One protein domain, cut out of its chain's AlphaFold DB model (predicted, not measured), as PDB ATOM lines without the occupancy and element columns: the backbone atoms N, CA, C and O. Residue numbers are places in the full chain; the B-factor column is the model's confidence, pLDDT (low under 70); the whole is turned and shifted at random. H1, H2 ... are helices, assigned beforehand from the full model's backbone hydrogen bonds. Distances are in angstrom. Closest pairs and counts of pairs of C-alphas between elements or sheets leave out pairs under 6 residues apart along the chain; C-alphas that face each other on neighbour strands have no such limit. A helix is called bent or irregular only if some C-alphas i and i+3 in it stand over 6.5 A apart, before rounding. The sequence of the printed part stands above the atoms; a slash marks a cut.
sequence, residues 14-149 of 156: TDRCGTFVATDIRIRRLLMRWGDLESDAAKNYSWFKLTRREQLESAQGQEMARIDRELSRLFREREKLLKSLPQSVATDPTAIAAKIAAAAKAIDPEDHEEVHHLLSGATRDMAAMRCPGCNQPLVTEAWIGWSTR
ATOM      1  N   THR A  14     216.671 290.135 187.887       96.38
ATOM      2  CA  THR A  14     217.717 289.141 188.130       96.38
ATOM      3  C   THR A  14     219.102 289.680 187.762       96.38
ATOM      4  O   THR A  14     220.013 289.583 188.584       96.38
ATOM      5  N   ASP A  15     219.251 290.340 186.608       95.44
ATOM      6  CA  ASP A  15     220.525 290.936 186.168       95.44
ATOM      7  C   ASP A  15     220.970 292.088 187.072       95.44
ATOM      8  O   ASP A  15     222.146 292.205 187.429       95.44
ATOM      9  N   ARG A  16     220.028 292.933 187.505       97.12
ATOM     10  CA  ARG A  16     220.310 294.039 188.434       97.12
ATOM     11  C   ARG A  16     220.744 293.527 189.808       97.12
ATOM     12  O   ARG A  16     221.676 294.077 190.399       97.12
ATOM     13  N   CYS A  17     220.109 292.469 190.311       97.69
ATOM     14  CA  CYS A  17     220.528 291.780 191.534       97.69
ATOM     15  C   CYS A  17     221.906 291.121 191.371       97.69
ATOM     16  O   CYS A  17     222.752 291.266 192.254       97.69
ATOM     17  N   GLY A  18     222.158 290.459 190.240       96.62
ATOM     18  CA  GLY A  18     223.457 289.864 189.920       96.62
ATOM     19  C   GLY A  18     224.573 290.909 189.864       96.62
ATOM     20  O   GLY A  18     225.618 290.734 190.489       96.62
ATOM     21  N   THR A  19     224.322 292.047 189.212       97.19
ATOM     22  CA  THR A  19     225.248 293.190 189.165       97.19
ATOM     23  C   THR A  19     225.540 293.729 190.566       97.19
ATOM     24  O   THR A  19     226.700 293.979 190.899       97.19
ATOM     25  N   PHE A  20     224.521 293.860 191.423       97.75
ATOM     26  CA  PHE A  20     224.713 294.279 192.815       97.75
ATOM     27  C   PHE A  20     225.628 293.311 193.579       97.75
ATOM     28  O   PHE A  20     226.604 293.736 194.197       97.75
ATOM     29  N   VAL A  21     225.346 292.009 193.497       96.81
ATOM     30  CA  VAL A  21     226.123 290.955 194.166       96.81
ATOM     31  C   VAL A  21     227.569 290.925 193.666       96.81
ATOM     32  O   VAL A  21     228.499 290.874 194.471       96.81
ATOM     33  N   ALA A  22     227.778 290.998 192.352       96.12
ATOM     34  CA  ALA A  22     229.113 291.026 191.760       96.12
ATOM     35  C   ALA A  22     229.902 292.272 192.195       96.12
ATOM     36  O   ALA A  22     231.090 292.175 192.514       96.12
ATOM     37  N   THR A  23     229.232 293.426 192.264       97.19
ATOM     38  CA  THR A  23     229.814 294.683 192.752       97.19
ATOM     39  C   THR A  23     230.242 294.562 194.214       97.19
ATOM     40  O   THR A  23     231.362 294.943 194.549       97.19
ATOM     41  N   ASP A  24     229.401 293.983 195.076       96.00
ATOM     42  CA  ASP A  24     229.722 293.748 196.491       96.00
ATOM     43  C   ASP A  24     230.938 292.822 196.664       96.00
ATOM     44  O   ASP A  24     231.888 293.164 197.366       96.00
ATOM     45  N   ILE A  25     230.971 291.696 195.943       94.06
ATOM     46  CA  ILE A  25     232.112 290.764 195.954       94.06
ATOM     47  C   ILE A  25     233.390 291.469 195.483       94.06
ATOM     48  O   ILE A  25     234.462 291.292 196.071       94.06
ATOM     49  N   ARG A  26     233.303 292.291 194.429       96.06
ATOM     50  CA  ARG A  26     234.452 293.049 193.922       96.06
ATOM     51  C   ARG A  26     234.960 294.056 194.951       96.06
ATOM     52  O   ARG A  26     236.174 294.136 195.134       96.06
ATOM     53  N   ILE A  27     234.065 294.776 195.629       96.44
ATOM     54  CA  ILE A  27     234.414 295.696 196.721       96.44
ATOM     55  C   ILE A  27     235.168 294.948 197.822       96.44
ATOM     56  O   ILE A  27     236.270 295.363 198.172       96.44
ATOM     57  N   ARG A  28     234.641 293.817 198.312       93.56
ATOM     58  CA  ARG A  28     235.295 293.025 199.371       93.56
ATOM     59  C   ARG A  28     236.699 292.576 198.968       93.56
ATOM     60  O   ARG A  28     237.645 292.755 199.729       93.56
ATOM     61  N   ARG A  29     236.871 292.066 197.743       95.00
ATOM     62  CA  ARG A  29     238.192 291.663 197.217       95.00
ATOM     63  C   ARG A  29     239.180 292.823 197.140       95.00
ATOM     64  O   ARG A  29     240.356 292.644 197.440       95.00
ATOM     65  N   LEU A  30     238.714 294.001 196.733       97.38
ATOM     66  CA  LEU A  30     239.539 295.204 196.669       97.38
ATOM     67  C   LEU A  30     239.928 295.712 198.060       97.38
ATOM     68  O   LEU A  30     241.083 296.075 198.246       97.38
ATOM     69  N   LEU A  31     239.007 295.693 199.027       96.12
ATOM     70  CA  LEU A  31     239.295 296.057 200.418       96.12
ATOM     71  C   LEU A  31     240.320 295.108 201.050       96.12
ATOM     72  O   LEU A  31     241.273 295.582 201.659       96.12
ATOM     73  N   MET A  32     240.189 293.792 200.840       95.19
ATOM     74  CA  MET A  32     241.191 292.819 201.303       95.19
ATOM     75  C   MET A  32     242.567 293.099 200.694       95.19
ATOM     76  O   MET A  32     243.546 293.231 201.421       95.19
ATOM     77  N   ARG A  33     242.639 293.286 199.367       97.00
ATOM     78  CA  ARG A  33     243.902 293.620 198.692       97.00
ATOM     79  C   ARG A  33     244.503 294.927 199.210       97.00
ATOM     80  O   ARG A  33     245.717 295.025 199.357       97.00
ATOM     81  N   TRP A  34     243.669 295.930 199.458       97.38
ATOM     82  CA  TRP A  34     244.114 297.197 200.023       97.38
ATOM     83  C   TRP A  34     244.701 297.001 201.428       97.38
ATOM     84  O   TRP A  34     245.788 297.504 201.696       97.38
ATOM     85  N   GLY A  35     244.045 296.210 202.282       95.50
ATOM     86  CA  GLY A  35     244.542 295.869 203.618       95.50
ATOM     87  C   GLY A  35     245.851 295.071 203.599       95.50
ATOM     88  O   GLY A  35     246.737 295.329 204.415       95.50
ATOM     89  N   ASP A  36     246.022 294.158 202.636       95.75
ATOM     90  CA  ASP A  36     247.284 293.435 202.426       95.75
ATOM     91  C   ASP A  36     248.426 294.397 202.062       95.75
ATOM     92  O   ASP A  36     249.521 294.308 202.621       95.75
ATOM     93  N   LEU A  37     248.163 295.335 201.142       95.31
ATOM     94  CA  LEU A  37     249.127 296.358 200.726       95.31
ATOM     95  C   LEU A  37     249.500 297.282 201.884       95.31
ATOM     96  O   LEU A  37     250.682 297.559 202.078       95.31
ATOM     97  N   GLU A  38     248.519 297.732 202.667       93.56
ATOM     98  CA  GLU A  38     248.767 298.569 203.842       93.56
ATOM     99  C   GLU A  38     249.597 297.820 204.890       93.56
ATOM    100  O   GLU A  38     250.574 298.360 205.413       93.56
ATOM    101  N   SER A  39     249.259 296.557 205.154       93.69
ATOM    102  CA  SER A  39     249.976 295.711 206.112       93.69
ATOM    103  C   SER A  39     251.431 295.479 205.705       93.69
ATOM    104  O   SER A  39     252.322 295.517 206.558       93.69
ATOM    105  N   ASP A  40     251.690 295.237 204.419       92.31
ATOM    106  CA  ASP A  40     253.045 295.115 203.873       92.31
ATOM    107  C   ASP A  40     253.807 296.447 203.958       92.31
ATOM    108  O   ASP A  40     254.928 296.506 204.471       92.31
ATOM    109  N   ALA A  41     253.164 297.541 203.541       91.00
ATOM    110  CA  ALA A  41     253.743 298.876 203.561       91.00
ATOM    111  C   ALA A  41     254.149 299.308 204.982       91.00
ATOM    112  O   ALA A  41     255.258 299.811 205.206       91.00
ATOM    113  N   ALA A  42     253.272 299.067 205.958       89.62
ATOM    114  CA  ALA A  42     253.500 299.347 207.369       89.62
ATOM    115  C   ALA A  42     254.724 298.604 207.923       89.62
ATOM    116  O   ALA A  42     255.521 299.199 208.652       89.62
ATOM    117  N   LYS A  43     254.889 297.326 207.559       90.69
ATOM    118  CA  LYS A  43     255.996 296.480 208.028       90.69
ATOM    119  C   LYS A  43     257.333 296.872 207.409       90.69
ATOM    120  O   LYS A  43     258.338 296.901 208.113       90.69
ATOM    121  N   ASN A  44     257.343 297.172 206.112       86.75
ATOM    122  CA  ASN A  44     258.581 297.190 205.333       86.75
ATOM    123  C   ASN A  44     259.069 298.594 204.938       86.75
ATOM    124  O   ASN A  44     260.243 298.750 204.612       86.75
ATOM    125  N   TYR A  45     258.218 299.628 204.990       80.81
ATOM    126  CA  TYR A  45     258.523 300.919 204.348       80.81
ATOM    127  C   TYR A  45     258.298 302.149 205.234       80.81
ATOM    128  O   TYR A  45     258.262 303.270 204.731       80.81
ATOM    129  N   SER A  46     258.144 301.977 206.556       86.81
ATOM    130  CA  SER A  46     257.797 303.080 207.475       86.81
ATOM    131  C   SER A  46     256.606 303.908 206.972       86.81
ATOM    132  O   SER A  46     256.574 305.125 207.143       86.81
ATOM    133  N   TRP A  47     255.632 303.242 206.342       88.94
ATOM    134  CA  TRP A  47     254.552 303.843 205.554       88.94
ATOM    135  C   TRP A  47     253.855 305.033 206.221       88.94
ATOM    136  O   TRP A  47     253.627 306.068 205.594       88.94
ATOM    137  N   PHE A  48     253.580 304.913 207.519       88.00
ATOM    138  CA  PHE A  48     252.892 305.934 208.311       88.00
ATOM    139  C   PHE A  48     253.727 307.192 208.600       88.00
ATOM    140  O   PHE A  48     253.192 308.172 209.108       88.00
ATOM    141  N   LYS A  49     255.029 307.183 208.293       90.94
ATOM    142  CA  LYS A  49     255.916 308.355 208.387       90.94
ATOM    143  C   LYS A  49     256.063 309.093 207.056       90.94
ATOM    144  O   LYS A  49     256.639 310.176 207.039       90.94
ATOM    145  N   LEU A  50     255.579 308.508 205.961       91.00
ATOM    146  CA  LEU A  50     255.680 309.080 204.624       91.00
ATOM    147  C   LEU A  50     254.543 310.073 204.376       91.00
ATOM    148  O   LEU A  50     253.390 309.841 204.746       91.00
ATOM    149  N   THR A  51     254.848 311.161 203.680       92.06
ATOM    150  CA  THR A  51     253.832 312.043 203.100       92.06
ATOM    151  C   THR A  51     253.073 311.325 201.983       92.06
ATOM    152  O   THR A  51     253.567 310.377 201.374       92.06
ATOM    153  N   ARG A  52     251.879 311.814 201.622       89.00
ATOM    154  CA  ARG A  52     251.104 311.219 200.518       89.00
ATOM    155  C   ARG A  52     251.870 311.206 199.189       89.00
ATOM    156  O   ARG A  52     251.681 310.292 198.396       89.00
ATOM    157  N   ARG A  53     252.727 312.203 198.942       92.19
ATOM    158  CA  ARG A  53     253.569 312.246 197.739       92.19
ATOM    159  C   ARG A  53     254.590 311.108 197.746       92.19
ATOM    160  O   ARG A  53     254.641 310.362 196.781       92.19
ATOM    161  N   GLU A  54     255.315 310.936 198.848       91.94
ATOM    162  CA  GLU A  54     256.306 309.860 199.013       91.94
ATOM    163  C   GLU A  54     255.652 308.471 198.969       91.94
ATOM    164  O   GLU A  54     256.174 307.548 198.354       91.94
ATOM    165  N   GLN A  55     254.452 308.324 199.535       92.69
ATOM    166  CA  GLN A  55     253.663 307.097 199.405       92.69
ATOM    167  C   GLN A  55     253.382 306.750 197.935       92.69
ATOM    168  O   GLN A  55     253.547 305.601 197.529       92.69
ATOM    169  N   LEU A  56     252.986 307.735 197.124       93.56
ATOM    170  CA  LEU A  56     252.671 307.556 195.699       93.56
ATOM    171  C   LEU A  56     253.905 307.333 194.811       93.56
ATOM    172  O   LEU A  56     253.758 306.926 193.659       93.56
ATOM    173  N   GLU A  57     255.111 307.569 195.323       92.81
ATOM    174  CA  GLU A  57     256.353 307.206 194.633       92.81
ATOM    175  C   GLU A  57     256.606 305.684 194.700       92.81
ATOM    176  O   GLU A  57     257.289 305.136 193.836       92.81
ATOM    177  N   SER A  58     255.990 304.975 195.657       90.62
ATOM    178  CA  SER A  58     256.058 303.511 195.769       90.62
ATOM    179  C   SER A  58     255.016 302.784 194.906       90.62
ATOM    180  O   SER A  58     253.909 303.279 194.675       90.62
ATOM    181  N   ALA A  59     255.337 301.552 194.494       91.06
ATOM    182  CA  ALA A  59     254.408 300.693 193.760       91.06
ATOM    183  C   ALA A  59     253.148 300.367 194.584       91.06
ATOM    184  O   ALA A  59     252.036 300.473 194.061       91.06
ATOM    185  N   GLN A  60     253.303 300.046 195.876       91.81
ATOM    186  CA  GLN A  60     252.174 299.794 196.777       91.81
ATOM    187  C   GLN A  60     251.235 301.003 196.848       91.81
ATOM    188  O   GLN A  60     250.024 300.854 196.694       91.81
ATOM    189  N   GLY A  61     251.773 302.216 197.000       93.88
ATOM    190  CA  GLY A  61     250.956 303.426 197.071       93.88
ATOM    191  C   GLY A  61     250.202 303.756 195.796       93.88
ATOM    192  O   GLY A  61     249.052 304.197 195.857       93.88
ATOM    193  N   GLN A  62     250.810 303.509 194.636       95.75
ATOM    194  CA  GLN A  62     250.130 303.664 193.349       95.75
ATOM    195  C   GLN A  62     248.980 302.664 193.197       95.75
ATOM    196  O   GLN A  62     247.901 303.038 192.722       95.75
ATOM    197  N   GLU A  63     249.184 301.416 193.625       96.88
ATOM    198  CA  GLU A  63     248.146 300.386 193.603       96.88
ATOM    199  C   GLU A  63     247.006 300.720 194.573       96.88
ATOM    200  O   GLU A  63     245.851 300.753 194.149       96.88
ATOM    201  N   MET A  64     247.309 301.077 195.826       96.75
ATOM    202  CA  MET A  64     246.308 301.510 196.811       96.75
ATOM    203  C   MET A  64     245.483 302.688 196.283       96.75
ATOM    204  O   MET A  64     244.256 302.633 196.280       96.75
ATOM    205  N   ALA A  65     246.127 303.711 195.711       96.75
ATOM    206  CA  ALA A  65     245.421 304.857 195.137       96.75
ATOM    207  C   ALA A  65     244.541 304.484 193.930       96.75
ATOM    208  O   ALA A  65     243.520 305.132 193.675       96.75
ATOM    209  N   ARG A  66     244.921 303.466 193.148       98.12
ATOM    210  CA  ARG A  66     244.070 302.920 192.081       98.12
ATOM    211  C   ARG A  66     242.856 302.203 192.667       98.12
ATOM    212  O   ARG A  66     241.752 302.425 192.168       98.12
ATOM    213  N   ILE A  67     243.058 301.396 193.707       98.31
ATOM    214  CA  ILE A  67     241.984 300.699 194.418       98.31
ATOM    215  C   ILE A  67     240.998 301.709 195.017       98.31
ATOM    216  O   ILE A  67     239.802 301.574 194.772       98.31
ATOM    217  N   ASP A  68     241.469 302.773 195.676       98.06
ATOM    218  CA  ASP A  68     240.623 303.831 196.258       98.06
ATOM    219  C   ASP A  68     239.665 304.447 195.218       98.06
ATOM    220  O   ASP A  68     238.470 304.656 195.469       98.06
ATOM    221  N   ARG A  69     240.177 304.715 194.007       98.06
ATOM    222  CA  ARG A  69     239.373 305.250 192.894       98.06
ATOM    223  C   ARG A  69     238.338 304.243 192.400       98.06
ATOM    224  O   ARG A  69     237.205 304.630 192.104       98.06
ATOM    225  N   GLU A  70     238.713 302.969 192.299       98.25
ATOM    226  CA  GLU A  70     237.802 301.905 191.870       98.25
ATOM    227  C   GLU A  70     236.696 301.678 192.909       98.25
ATOM    228  O   GLU A  70     235.518 301.690 192.546       98.25
ATOM    229  N   LEU A  71     237.053 301.588 194.192       98.44
ATOM    230  CA  LEU A  71     236.124 301.476 195.315       98.44
ATOM    231  C   LEU A  71     235.124 302.632 195.333       98.44
ATOM    232  O   LEU A  71     233.921 302.396 195.398       98.44
ATOM    233  N   SER A  72     235.589 303.875 195.171       98.19
ATOM    234  CA  SER A  72     234.712 305.054 195.118       98.19
ATOM    235  C   SER A  72     233.633 304.945 194.032       98.19
ATOM    236  O   SER A  72     232.493 305.370 194.225       98.19
ATOM    237  N   ARG A  73     233.974 304.385 192.864       98.25
ATOM    238  CA  ARG A  73     233.006 304.145 191.784       98.25
ATOM    239  C   ARG A  73     232.040 303.016 192.149       98.25
ATOM    240  O   ARG A  73     230.834 303.207 192.012       98.25
ATOM    241  N   LEU A  74     232.566 301.888 192.620       98.31
ATOM    242  CA  LEU A  74     231.779 300.694 192.933       98.31
ATOM    243  C   LEU A  74     230.803 300.933 194.090       98.31
ATOM    244  O   LEU A  74     229.662 300.489 194.013       98.31
ATOM    245  N   PHE A  75     231.192 301.682 195.124       98.06
ATOM    246  CA  PHE A  75     230.288 302.026 196.224       98.06
ATOM    247  C   PHE A  75     229.084 302.843 195.749       98.06
ATOM    248  O   PHE A  75     227.955 302.536 196.129       98.06
ATOM    249  N   ARG A  76     229.292 303.823 194.859       98.31
ATOM    250  CA  ARG A  76     228.189 304.603 194.268       98.31
ATOM    251  C   ARG A  76     227.255 303.739 193.423       98.31
ATOM    252  O   ARG A  76     226.040 303.912 193.472       98.31
ATOM    253  N   GLU A  77     227.813 302.818 192.644       97.31
ATOM    254  CA  GLU A  77     227.036 301.870 191.842       97.31
ATOM    255  C   GLU A  77     226.214 300.923 192.728       97.31
ATOM    256  O   GLU A  77     224.999 300.806 192.546       97.31
ATOM    257  N   ARG A  78     226.852 300.335 193.747       97.56
ATOM    258  CA  ARG A  78     226.209 299.486 194.756       97.56
ATOM    259  C   ARG A  78     225.066 300.217 195.453       97.56
ATOM    260  O   ARG A  78     223.975 299.665 195.564       97.56
ATOM    261  N   GLU A  79     225.288 301.454 195.893       97.81
ATOM    262  CA  GLU A  79     224.270 302.274 196.556       97.81
ATOM    263  C   GLU A  79     223.086 302.574 195.627       97.81
ATOM    264  O   GLU A  79     221.927 302.423 196.023       97.81
ATOM    265  N   LYS A  80     223.355 302.955 194.371       97.19
ATOM    266  CA  LYS A  80     222.310 303.204 193.366       97.19
ATOM    267  C   LYS A  80     221.448 301.962 193.144       97.19
ATOM    268  O   LYS A  80     220.220 302.062 193.129       97.19
ATOM    269  N   LEU A  81     222.078 300.798 192.987       97.06
ATOM    270  CA  LEU A  81     221.372 299.529 192.838       97.06
ATOM    271  C   LEU A  81     220.539 299.236 194.088       97.06
ATOM    272  O   LEU A  81     219.326 299.064 193.961       97.06
ATOM    273  N   LEU A  82     221.136 299.296 195.280       96.25
ATOM    274  CA  LEU A  82     220.459 299.000 196.546       96.25
ATOM    275  C   LEU A  82     219.216 299.862 196.780       96.25
ATOM    276  O   LEU A  82     218.199 299.347 197.228       96.25
ATOM    277  N   LYS A  83     219.253 301.149 196.418       96.75
ATOM    278  CA  LYS A  83     218.080 302.038 196.517       96.75
ATOM    279  C   LYS A  83     216.929 301.617 195.598       96.75
ATOM    280  O   LYS A  83     215.768 301.853 195.913       96.75
ATOM    281  N   SER A  84     217.241 300.996 194.462       95.25
ATOM    282  CA  SER A  84     216.272 300.670 193.407       95.25
ATOM    283  C   SER A  84     215.707 299.242 193.474       95.25
ATOM    284  O   SER A  84     214.611 298.982 192.969       95.25
ATOM    285  N   LEU A  85     216.440 298.293 194.066       96.12
ATOM    286  CA  LEU A  85     216.036 296.883 194.137       96.12
ATOM    287  C   LEU A  85     214.766 296.637 194.983       96.12
ATOM    288  O   LEU A  85     213.920 295.856 194.537       96.12
ATOM    289  N   PRO A  86     214.554 297.290 196.148       94.94
ATOM    290  CA  PRO A  86     213.368 297.060 196.976       94.94
ATOM    291  C   PRO A  86     212.053 297.334 196.241       94.94
ATOM    292  O   PRO A  86     211.119 296.548 196.362       94.94
ATOM    293  N   GLN A  87     212.022 298.387 195.417       93.50
ATOM    294  CA  GLN A  87     210.848 298.829 194.654       93.50
ATOM    295  C   GLN A  87     210.545 297.951 193.429       93.50
ATOM    296  O   GLN A  87     209.485 298.076 192.824       93.50
ATOM    297  N   SER A  88     211.470 297.072 193.040       93.88
ATOM    298  CA  SER A  88     211.310 296.227 191.858       93.88
ATOM    299  C   SER A  88     210.485 294.981 192.193       93.88
ATOM    300  O   SER A  88     210.776 294.282 193.170       93.88
ATOM    301  N   VAL A  89     209.468 294.692 191.380       94.19
ATOM    302  CA  VAL A  89     208.596 293.520 191.540       94.19
ATOM    303  C   VAL A  89     209.273 292.293 190.933       94.19
ATOM    304  O   VAL A  89     209.717 292.334 189.790       94.19
ATOM    305  N   ALA A  90     209.354 291.210 191.703       96.06
ATOM    306  CA  ALA A  90     209.788 289.913 191.198       96.06
ATOM    307  C   ALA A  90     208.588 289.166 190.610       96.06
ATOM    308  O   ALA A  90     207.555 289.045 191.267       96.06
ATOM    309  N   THR A  91     208.724 288.686 189.377       94.81
ATOM    310  CA  THR A  91     207.654 288.008 188.626       94.81
ATOM    311  C   THR A  91     207.789 286.490 188.612       94.81
ATOM    312  O   THR A  91     206.887 285.795 188.157       94.81
ATOM    313  N   ASP A  92     208.909 285.974 189.112       95.38
ATOM    314  CA  ASP A  92     209.257 284.560 189.091       95.38
ATOM    315  C   ASP A  92     210.175 284.200 190.280       95.38
ATOM    316  O   ASP A  92     210.753 285.091 190.919       95.38
ATOM    317  N   PRO A  93     210.315 282.901 190.611       96.25
ATOM    318  CA  PRO A  93     211.136 282.465 191.739       96.25
ATOM    319  C   PRO A  93     212.622 282.821 191.609       96.25
ATOM    320  O   PRO A  93     213.256 283.106 192.626       96.25
ATOM    321  N   THR A  94     213.180 282.856 190.394       96.69
ATOM    322  CA  THR A  94     214.577 283.257 190.165       96.69
ATOM    323  C   THR A  94     214.791 284.707 190.597       96.69
ATOM    324  O   THR A  94     215.718 284.989 191.359       96.69
ATOM    325  N   ALA A  95     213.904 285.620 190.198       96.81
ATOM    326  CA  ALA A  95     213.974 287.027 190.583       96.81
ATOM    327  C   ALA A  95     213.791 287.239 192.099       96.81
ATOM    328  O   ALA A  95     214.444 288.106 192.686       96.81
ATOM    329  N   ILE A  96     212.945 286.437 192.760       97.06
ATOM    330  CA  ILE A  96     212.806 286.461 194.228       97.06
ATOM    331  C   ILE A  96     214.119 286.024 194.888       97.06
ATOM    332  O   ILE A  96     214.649 286.753 195.728       97.06
ATOM    333  N   ALA A  97     214.678 284.882 194.482       97.44
ATOM    334  CA  ALA A  97     215.924 284.372 195.050       97.44
ATOM    335  C   ALA A  97     217.095 285.344 194.824       97.44
ATOM    336  O   ALA A  97     217.897 285.568 195.730       97.44
ATOM    337  N   ALA A  98     217.148 285.998 193.661       97.62
ATOM    338  CA  ALA A  98     218.133 287.029 193.355       97.62
ATOM    339  C   ALA A  98     218.010 288.254 194.284       97.62
ATOM    340  O   ALA A  98     219.028 288.777 194.749       97.62
ATOM    341  N   LYS A  99     216.784 288.693 194.619       97.50
ATOM    342  CA  LYS A  99     216.562 289.768 195.608       97.50
ATOM    343  C   LYS A  99     217.026 289.366 197.007       97.50
ATOM    344  O   LYS A  99     217.646 290.186 197.679       97.50
ATOM    345  N   ILE A 100     216.755 288.133 197.439       97.56
ATOM    346  CA  ILE A 100     217.203 287.637 198.751       97.56
ATOM    347  C   ILE A 100     218.736 287.557 198.790       97.56
ATOM    348  O   ILE A 100     219.338 288.021 199.757       97.56
ATOM    349  N   ALA A 101     219.377 287.079 197.719       97.00
ATOM    350  CA  ALA A 101     220.834 287.048 197.603       97.00
ATOM    351  C   ALA A 101     221.456 288.453 197.697       97.00
ATOM    352  O   ALA A 101     222.432 288.666 198.420       97.00
ATOM    353  N   ALA A 102     220.864 289.431 197.005       97.00
ATOM    354  CA  ALA A 102     221.276 290.828 197.096       97.00
ATOM    355  C   ALA A 102     221.076 291.390 198.515       97.00
ATOM    356  O   ALA A 102     221.966 292.054 199.036       97.00
ATOM    357  N   ALA A 103     219.959 291.082 199.177       96.81
ATOM    358  CA  ALA A 103     219.725 291.491 200.563       96.81
ATOM    359  C   ALA A 103     220.761 290.882 201.525       96.81
ATOM    360  O   ALA A 103     221.316 291.600 202.350       96.81
ATOM    361  N   ALA A 104     221.100 289.599 201.367       95.81
ATOM    362  CA  ALA A 104     222.133 288.942 202.168       95.81
ATOM    363  C   ALA A 104     223.508 289.619 202.023       95.81
ATOM    364  O   ALA A 104     224.245 289.721 202.999       95.81
ATOM    365  N   LYS A 105     223.853 290.107 200.821       94.31
ATOM    366  CA  LYS A 105     225.088 290.877 200.570       94.31
ATOM    367  C   LYS A 105     225.025 292.325 201.044       94.31
ATOM    368  O   LYS A 105     226.067 292.918 201.313       94.31
ATOM    369  N   ALA A 106     223.830 292.904 201.116       95.06
ATOM    370  CA  ALA A 106     223.639 294.262 201.606       95.06
ATOM    371  C   ALA A 106     223.942 294.383 203.105       95.06
ATOM    372  O   ALA A 106     224.399 295.441 203.533       95.06
ATOM    373  N   ILE A 107     223.705 293.305 203.854       92.81
ATOM    374  CA  ILE A 107     223.926 293.200 205.293       92.81
ATOM    375  C   ILE A 107     225.372 292.785 205.584       92.81
ATOM    376  O   ILE A 107     225.878 291.818 205.005       92.81
ATOM    377  N   ASP A 108     226.027 293.515 206.485       89.25
ATOM    378  CA  ASP A 108     227.328 293.120 207.012       89.25
ATOM    379  C   ASP A 108     227.152 291.959 208.007       89.25
ATOM    380  O   ASP A 108     226.428 292.124 208.994       89.25
ATOM    381  N   PRO A 109     227.743 290.774 207.762       88.94
ATOM    382  CA  PRO A 109     227.679 289.673 208.715       88.94
ATOM    383  C   PRO A 109     228.357 289.979 210.057       88.94
ATOM    384  O   PRO A 109     227.998 289.327 211.028       88.94
ATOM    385  N   GLU A 110     229.296 290.930 210.136       88.19
ATOM    386  CA  GLU A 110     229.934 291.289 211.417       88.19
ATOM    387  C   GLU A 110     228.968 292.039 212.350       88.19
ATOM    388  O   GLU A 110     228.992 291.826 213.561       88.19
ATOM    389  N   ASP A 111     228.071 292.852 211.785       91.62
ATOM    390  CA  ASP A 111     227.076 293.619 212.548       91.62
ATOM    391  C   ASP A 111     225.753 292.857 212.741       91.62
ATOM    392  O   ASP A 111     224.993 293.114 213.680       91.62
ATOM    393  N   HIS A 112     225.430 291.949 211.816       94.06
ATOM    394  CA  HIS A 112     224.105 291.337 211.682       94.06
ATOM    395  C   HIS A 112     224.189 289.873 211.213       94.06
ATOM    396  O   HIS A 112     223.559 289.476 210.222       94.06
ATOM    397  N   GLU A 113     224.969 289.066 211.931       93.06
ATOM    398  CA  GLU A 113     225.266 287.665 211.610       93.06
ATOM    399  C   GLU A 113     224.000 286.824 211.367       93.06
ATOM    400  O   GLU A 113     223.871 286.171 210.323       93.06
ATOM    401  N   GLU A 114     223.013 286.870 212.269       95.06
ATOM    402  CA  GLU A 114     221.813 286.032 212.162       95.06
ATOM    403  C   GLU A 114     220.955 286.412 210.953       95.06
ATOM    404  O   GLU A 114     220.423 285.539 210.262       95.06
ATOM    405  N   VAL A 115     220.845 287.711 210.657       95.88
ATOM    406  CA  VAL A 115     220.096 288.210 209.494       95.88
ATOM    407  C   VAL A 115     220.793 287.783 208.206       95.88
ATOM    408  O   VAL A 115     220.141 287.282 207.283       95.88
ATOM    409  N   HIS A 116     222.119 287.928 208.147       93.94
ATOM    410  CA  HIS A 116     222.912 287.478 207.012       93.94
ATOM    411  C   HIS A 116     222.740 285.970 206.773       93.94
ATOM    412  O   HIS A 116     222.478 285.545 205.641       93.94
ATOM    413  N   HIS A 117     222.839 285.147 207.821       94.19
ATOM    414  CA  HIS A 117     222.692 283.697 207.712       94.19
ATOM    415  C   HIS A 117     221.277 283.259 207.353       94.19
ATOM    416  O   HIS A 117     221.130 282.350 206.530       94.19
ATOM    417  N   LEU A 118     220.247 283.922 207.881       97.06
ATOM    418  CA  LEU A 118     218.855 283.645 207.533       97.06
ATOM    419  C   LEU A 118     218.593 283.901 206.043       97.06
ATOM    420  O   LEU A 118     218.073 283.028 205.347       97.06
ATOM    421  N   LEU A 119     219.011 285.058 205.523       96.50
ATOM    422  CA  LEU A 119     218.846 285.399 204.105       96.50
ATOM    423  C   LEU A 119     219.685 284.485 203.199       96.50
ATOM    424  O   LEU A 119     219.220 284.029 202.150       96.50
ATOM    425  N   SER A 120     220.909 284.162 203.615       94.75
ATOM    426  CA  SER A 120     221.791 283.245 202.887       94.75
ATOM    427  C   SER A 120     221.251 281.812 202.865       94.75
ATOM    428  O   SER A 120     221.393 281.119 201.858       94.75
ATOM    429  N   GLY A 121     220.625 281.360 203.955       95.12
ATOM    430  CA  GLY A 121     219.890 280.097 204.042       95.12
ATOM    431  C   GLY A 121     218.697 280.077 203.097       95.12
ATOM    432  O   GLY A 121     218.664 279.248 202.194       95.12
ATOM    433  N   ALA A 122     217.807 281.067 203.202       96.50
ATOM    434  CA  ALA A 122     216.629 281.184 202.341       96.50
ATOM    435  C   ALA A 122     216.988 281.218 200.843       96.50
ATOM    436  O   ALA A 122     216.322 280.590 200.024       96.50
ATOM    437  N   THR A 123     218.083 281.896 200.482       96.00
ATOM    438  CA  THR A 123     218.603 281.906 199.103       96.00
ATOM    439  C   THR A 123     218.981 280.499 198.629       96.00
ATOM    440  O   THR A 123     218.641 280.109 197.510       96.00
ATOM    441  N   ARG A 124     219.676 279.720 199.470       94.75
ATOM    442  CA  ARG A 124     220.081 278.340 199.155       94.75
ATOM    443  C   ARG A 124     218.883 277.401 199.077       94.75
ATOM    444  O   ARG A 124     218.825 276.596 198.152       94.75
ATOM    445  N   ASP A 125     217.935 277.536 199.997       95.81
ATOM    446  CA  ASP A 125     216.716 276.730 200.013       95.81
ATOM    447  C   ASP A 125     215.912 276.964 198.733       95.81
ATOM    448  O   ASP A 125     215.574 276.011 198.035       95.81
ATOM    449  N   MET A 126     215.712 278.229 198.345       95.56
ATOM    450  CA  MET A 126     215.079 278.580 197.072       95.56
ATOM    451  C   MET A 126     215.821 278.006 195.862       95.56
ATOM    452  O   MET A 126     215.186 277.452 194.966       95.56
ATOM    453  N   ALA A 127     217.153 278.103 195.835       94.12
ATOM    454  CA  ALA A 127     217.963 277.554 194.748       94.12
ATOM    455  C   ALA A 127     217.864 276.019 194.638       94.12
ATOM    456  O   ALA A 127     218.055 275.465 193.556       94.12
ATOM    457  N   ALA A 128     217.556 275.331 195.740       95.06
ATOM    458  CA  ALA A 128     217.368 273.884 195.778       95.06
ATOM    459  C   ALA A 128     215.928 273.439 195.458       95.06
ATOM    460  O   ALA A 128     215.707 272.260 195.164       95.06
ATOM    461  N   MET A 129     214.947 274.349 195.505       96.00
ATOM    462  CA  MET A 129     213.544 274.018 195.257       96.00
ATOM    463  C   MET A 129     213.292 273.570 193.814       96.00
ATOM    464  O   MET A 129     213.839 274.101 192.843       96.00
ATOM    465  N   ARG A 130     212.376 272.608 193.675       97.06
ATOM    466  CA  ARG A 130     211.911 272.069 192.395       97.06
ATOM    467  C   ARG A 130     210.399 272.189 192.290       97.06
ATOM    468  O   ARG A 130     209.693 272.111 193.292       97.06
ATOM    469  N   CYS A 131     209.903 272.364 191.072       95.38
ATOM    470  CA  CYS A 131     208.479 272.367 190.781       95.38
ATOM    471  C   CYS A 131     207.867 271.004 191.150       95.38
ATOM    472  O   CYS A 131     208.292 269.998 190.583       95.38
ATOM    473  N   PRO A 132     206.844 270.941 192.021       95.12
ATOM    474  CA  PRO A 132     206.228 269.668 192.406       95.12
ATOM    475  C   PRO A 132     205.601 268.898 191.234       95.12
ATOM    476  O   PRO A 132     205.513 267.677 191.286       95.12
ATOM    477  N   GLY A 133     205.170 269.597 190.177       96.62
ATOM    478  CA  GLY A 133     204.505 268.980 189.025       96.62
ATOM    479  C   GLY A 133     205.462 268.415 187.973       96.62
ATOM    480  O   GLY A 133     205.209 267.344 187.430       96.62
ATOM    481  N   CYS A 134     206.557 269.119 187.669       96.38
ATOM    482  CA  CYS A 134     207.473 268.742 186.581       96.38
ATOM    483  C   CYS A 134     208.921 268.488 187.026       96.38
ATOM    484  O   CYS A 134     209.776 268.195 186.191       96.38
ATOM    485  N   ASN A 135     209.210 268.616 188.324       96.12
ATOM    486  CA  ASN A 135     210.521 268.423 188.954       96.12
ATOM    487  C   ASN A 135     211.663 269.320 188.417       96.12
ATOM    488  O   ASN A 135     212.838 269.127 188.747       96.12
ATOM    489  N   GLN A 136     211.336 270.330 187.608       96.06
ATOM    490  CA  GLN A 136     212.302 271.315 187.126       96.06
ATOM    491  C   GLN A 136     212.739 272.254 188.262       96.06
ATOM    492  O   GLN A 136     211.918 272.546 189.138       96.06
ATOM    493  N   PRO A 137     213.997 272.734 188.279       96.38
ATOM    494  CA  PRO A 137     214.435 273.758 189.227       96.38
ATOM    495  C   PRO A 137     213.537 274.997 189.162       96.38
ATOM    496  O   PRO A 137     213.200 275.453 188.071       96.38
ATOM    497  N   LEU A 138     213.153 275.545 190.320       95.44
ATOM    498  CA  LEU A 138     212.405 276.809 190.361       95.44
ATOM    499  C   LEU A 138     213.303 278.017 190.091       95.44
ATOM    500  O   LEU A 138     212.846 279.001 189.518       95.44
ATOM    501  N   VAL A 139     214.566 277.933 190.506       96.19
ATOM    502  CA  VAL A 139     215.592 278.945 190.258       96.19
ATOM    503  C   VAL A 139     216.508 278.454 189.144       96.19
ATOM    504  O   VAL A 139     217.052 277.352 189.219       96.19
ATOM    505  N   THR A 140     216.684 279.274 188.114       94.69
ATOM    506  CA  THR A 140     217.437 278.912 186.902       94.69
ATOM    507  C   THR A 140     218.857 279.473 186.878       94.69
ATOM    508  O   THR A 140     219.713 278.943 186.176       94.69
ATOM    509  N   GLU A 141     219.133 280.512 187.668       93.38
ATOM    510  CA  GLU A 141     220.443 281.161 187.715       93.38
ATOM    511  C   GLU A 141     221.382 280.500 188.726       93.38
ATOM    512  O   GLU A 141     221.207 280.600 189.944       93.38
ATOM    513  N   ALA A 142     222.445 279.871 188.221       90.12
ATOM    514  CA  ALA A 142     223.404 279.137 189.045       90.12
ATOM    515  C   ALA A 142     224.164 280.030 190.043       90.12
ATOM    516  O   ALA A 142     224.587 279.549 191.098       90.12
ATOM    517  N   TRP A 143     224.336 281.323 189.732       93.38
ATOM    518  CA  TRP A 143     225.065 282.254 190.597       93.38
ATOM    519  C   TRP A 143     224.396 282.463 191.955       93.38
ATOM    520  O   TRP A 143     225.079 282.666 192.960       93.38
ATOM    521  N   ILE A 144     223.074 282.328 192.014       93.44
ATOM    522  CA  ILE A 144     222.282 282.581 193.217       93.44
ATOM    523  C   ILE A 144     222.709 281.648 194.357       93.44
ATOM    524  O   ILE A 144     222.983 282.117 195.459       93.44
ATOM    525  N   GLY A 145     222.875 280.350 194.087       85.88
ATOM    526  CA  GLY A 145     223.176 279.350 195.120       85.88
ATOM    527  C   GLY A 145     224.577 279.434 195.748       85.88
ATOM    528  O   GLY A 145     224.790 278.907 196.843       85.88
ATOM    529  N   TRP A 146     225.549 280.067 195.083       88.19
ATOM    530  CA  TRP A 146     226.894 280.265 195.643       88.19
ATOM    531  C   TRP A 146     227.182 281.710 196.039       88.19
ATOM    532  O   TRP A 146     228.075 281.933 196.851       88.19
ATOM    533  N   SER A 147     226.414 282.677 195.531       86.81
ATOM    534  CA  SER A 147     226.644 284.100 195.779       86.81
ATOM    535  C   SER A 147     226.685 284.476 197.254       86.81
ATOM    536  O   SER A 147     227.515 285.288 197.644       86.81
ATOM    537  N   THR A 148     225.837 283.875 198.085       80.19
ATOM    538  CA  THR A 148     225.714 284.178 199.519       80.19
ATOM    539  C   THR A 148     226.646 283.364 200.405       80.19
ATOM    540  O   THR A 148     226.611 283.511 201.624       80.19
ATOM    541  N   ARG A 149     227.504 282.515 199.829       80.50
ATOM    542  CA  ARG A 149     228.545 281.863 200.621       80.50
ATOM    543  C   ARG A 149     229.438 282.961 201.187       80.50
ATOM    544  O   ARG A 149     229.880 283.854 200.460       80.50
TER     545      ARG A 149
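AT A GLANCE: This is residues 14 to 149 of the 156 residues of an uncharacterized protein of Phenylobacterium sp. Root700 (UniProt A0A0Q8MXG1). Two long helices, H1 and H3, lie side by side as a long helical hairpin with the small helix H2 in its turn, and at the end away from H2 a head of three shorter helices, H4, H5 and H6, packs on the first part of H1 through H4. The stretch 129 to 141, with no named element, loops out from this head to the tip opposite H2. The printed part has 136 residues with six named helices, H1 to H6 in order along the chain, and no named strand: the class is all helix. The whole is loose, with a radius of gyration of the C-alphas of 19.3 A, and its outline is a rod spanning 67 by 25 by 24 A.

IN THESE COORDINATES: H1, residues 14 to 44, is the longest helix; it begins with C-alpha 14 at (217.717, 289.141, 188.130) and runs 45.1 A to C-alpha 44 at (258.581, 297.190, 205.333). H3, residues 59 to 84, measures 38.1 A. H2, residues 52 to 57, measures 8.8 A. H4, residues 93 to 106, measures 19.8 A, and H5, residues 113 to 128, 22.4 A. H6, residues 142 to 147, measures 9.0 A and ends with C-alpha 147 at (226.644, 284.100, 195.779); it is neither bent nor irregular, but only just: C-alphas 142 and 145 are 6.1 A apart.

HOW THE PARTS SIT: H1 and H3 touch at a shallow tilt of 26 degrees, opposite ways; their closest C-alphas, of Phe 20 and Arg 78, are 5.8 A apart. H2 and H3 touch only at the corner, closest at the C-alphas of Gln 55 and Gly 61, 5.1 A. H1 and H2 are apart. H4 is the hub, touching three helices. H1 touches it with residues 14 to 24 alone, at a shallow tilt of 25 degrees, the same way; the closest C-alphas, of Thr 14 and Ala 95, are 4.9 A apart. H4 and H5 form a helical hairpin at 22 degrees, closest at the C-alphas of Ala 104 and His 116, 5.1 A. H5 and H6 form another at 17 degrees, closest at the C-alphas of Arg 124 and Gly 145, 5.2 A. H4 touches H6 with residues 97 to 101 alone, closest at the C-alphas of Ala 98 and Ile 144, 6.1 A. H1 and H5 are apart. In H1, H2, H4 and H5 every O i to N i+4 pair is within hydrogen-bond range; in H3 21 of 22 are, in H6 1 of 2.

THE WHOLE: The two C-alphas farthest apart, of Lys 49 and Gly 133, are 67.6 A from each other. The printed part has no cut. The link from H5 to H6, 13 residues, is long, and the link from H2 to H3 is tight. The mean pLDDT of the printed part is 94.5, and no printed residue is under 70.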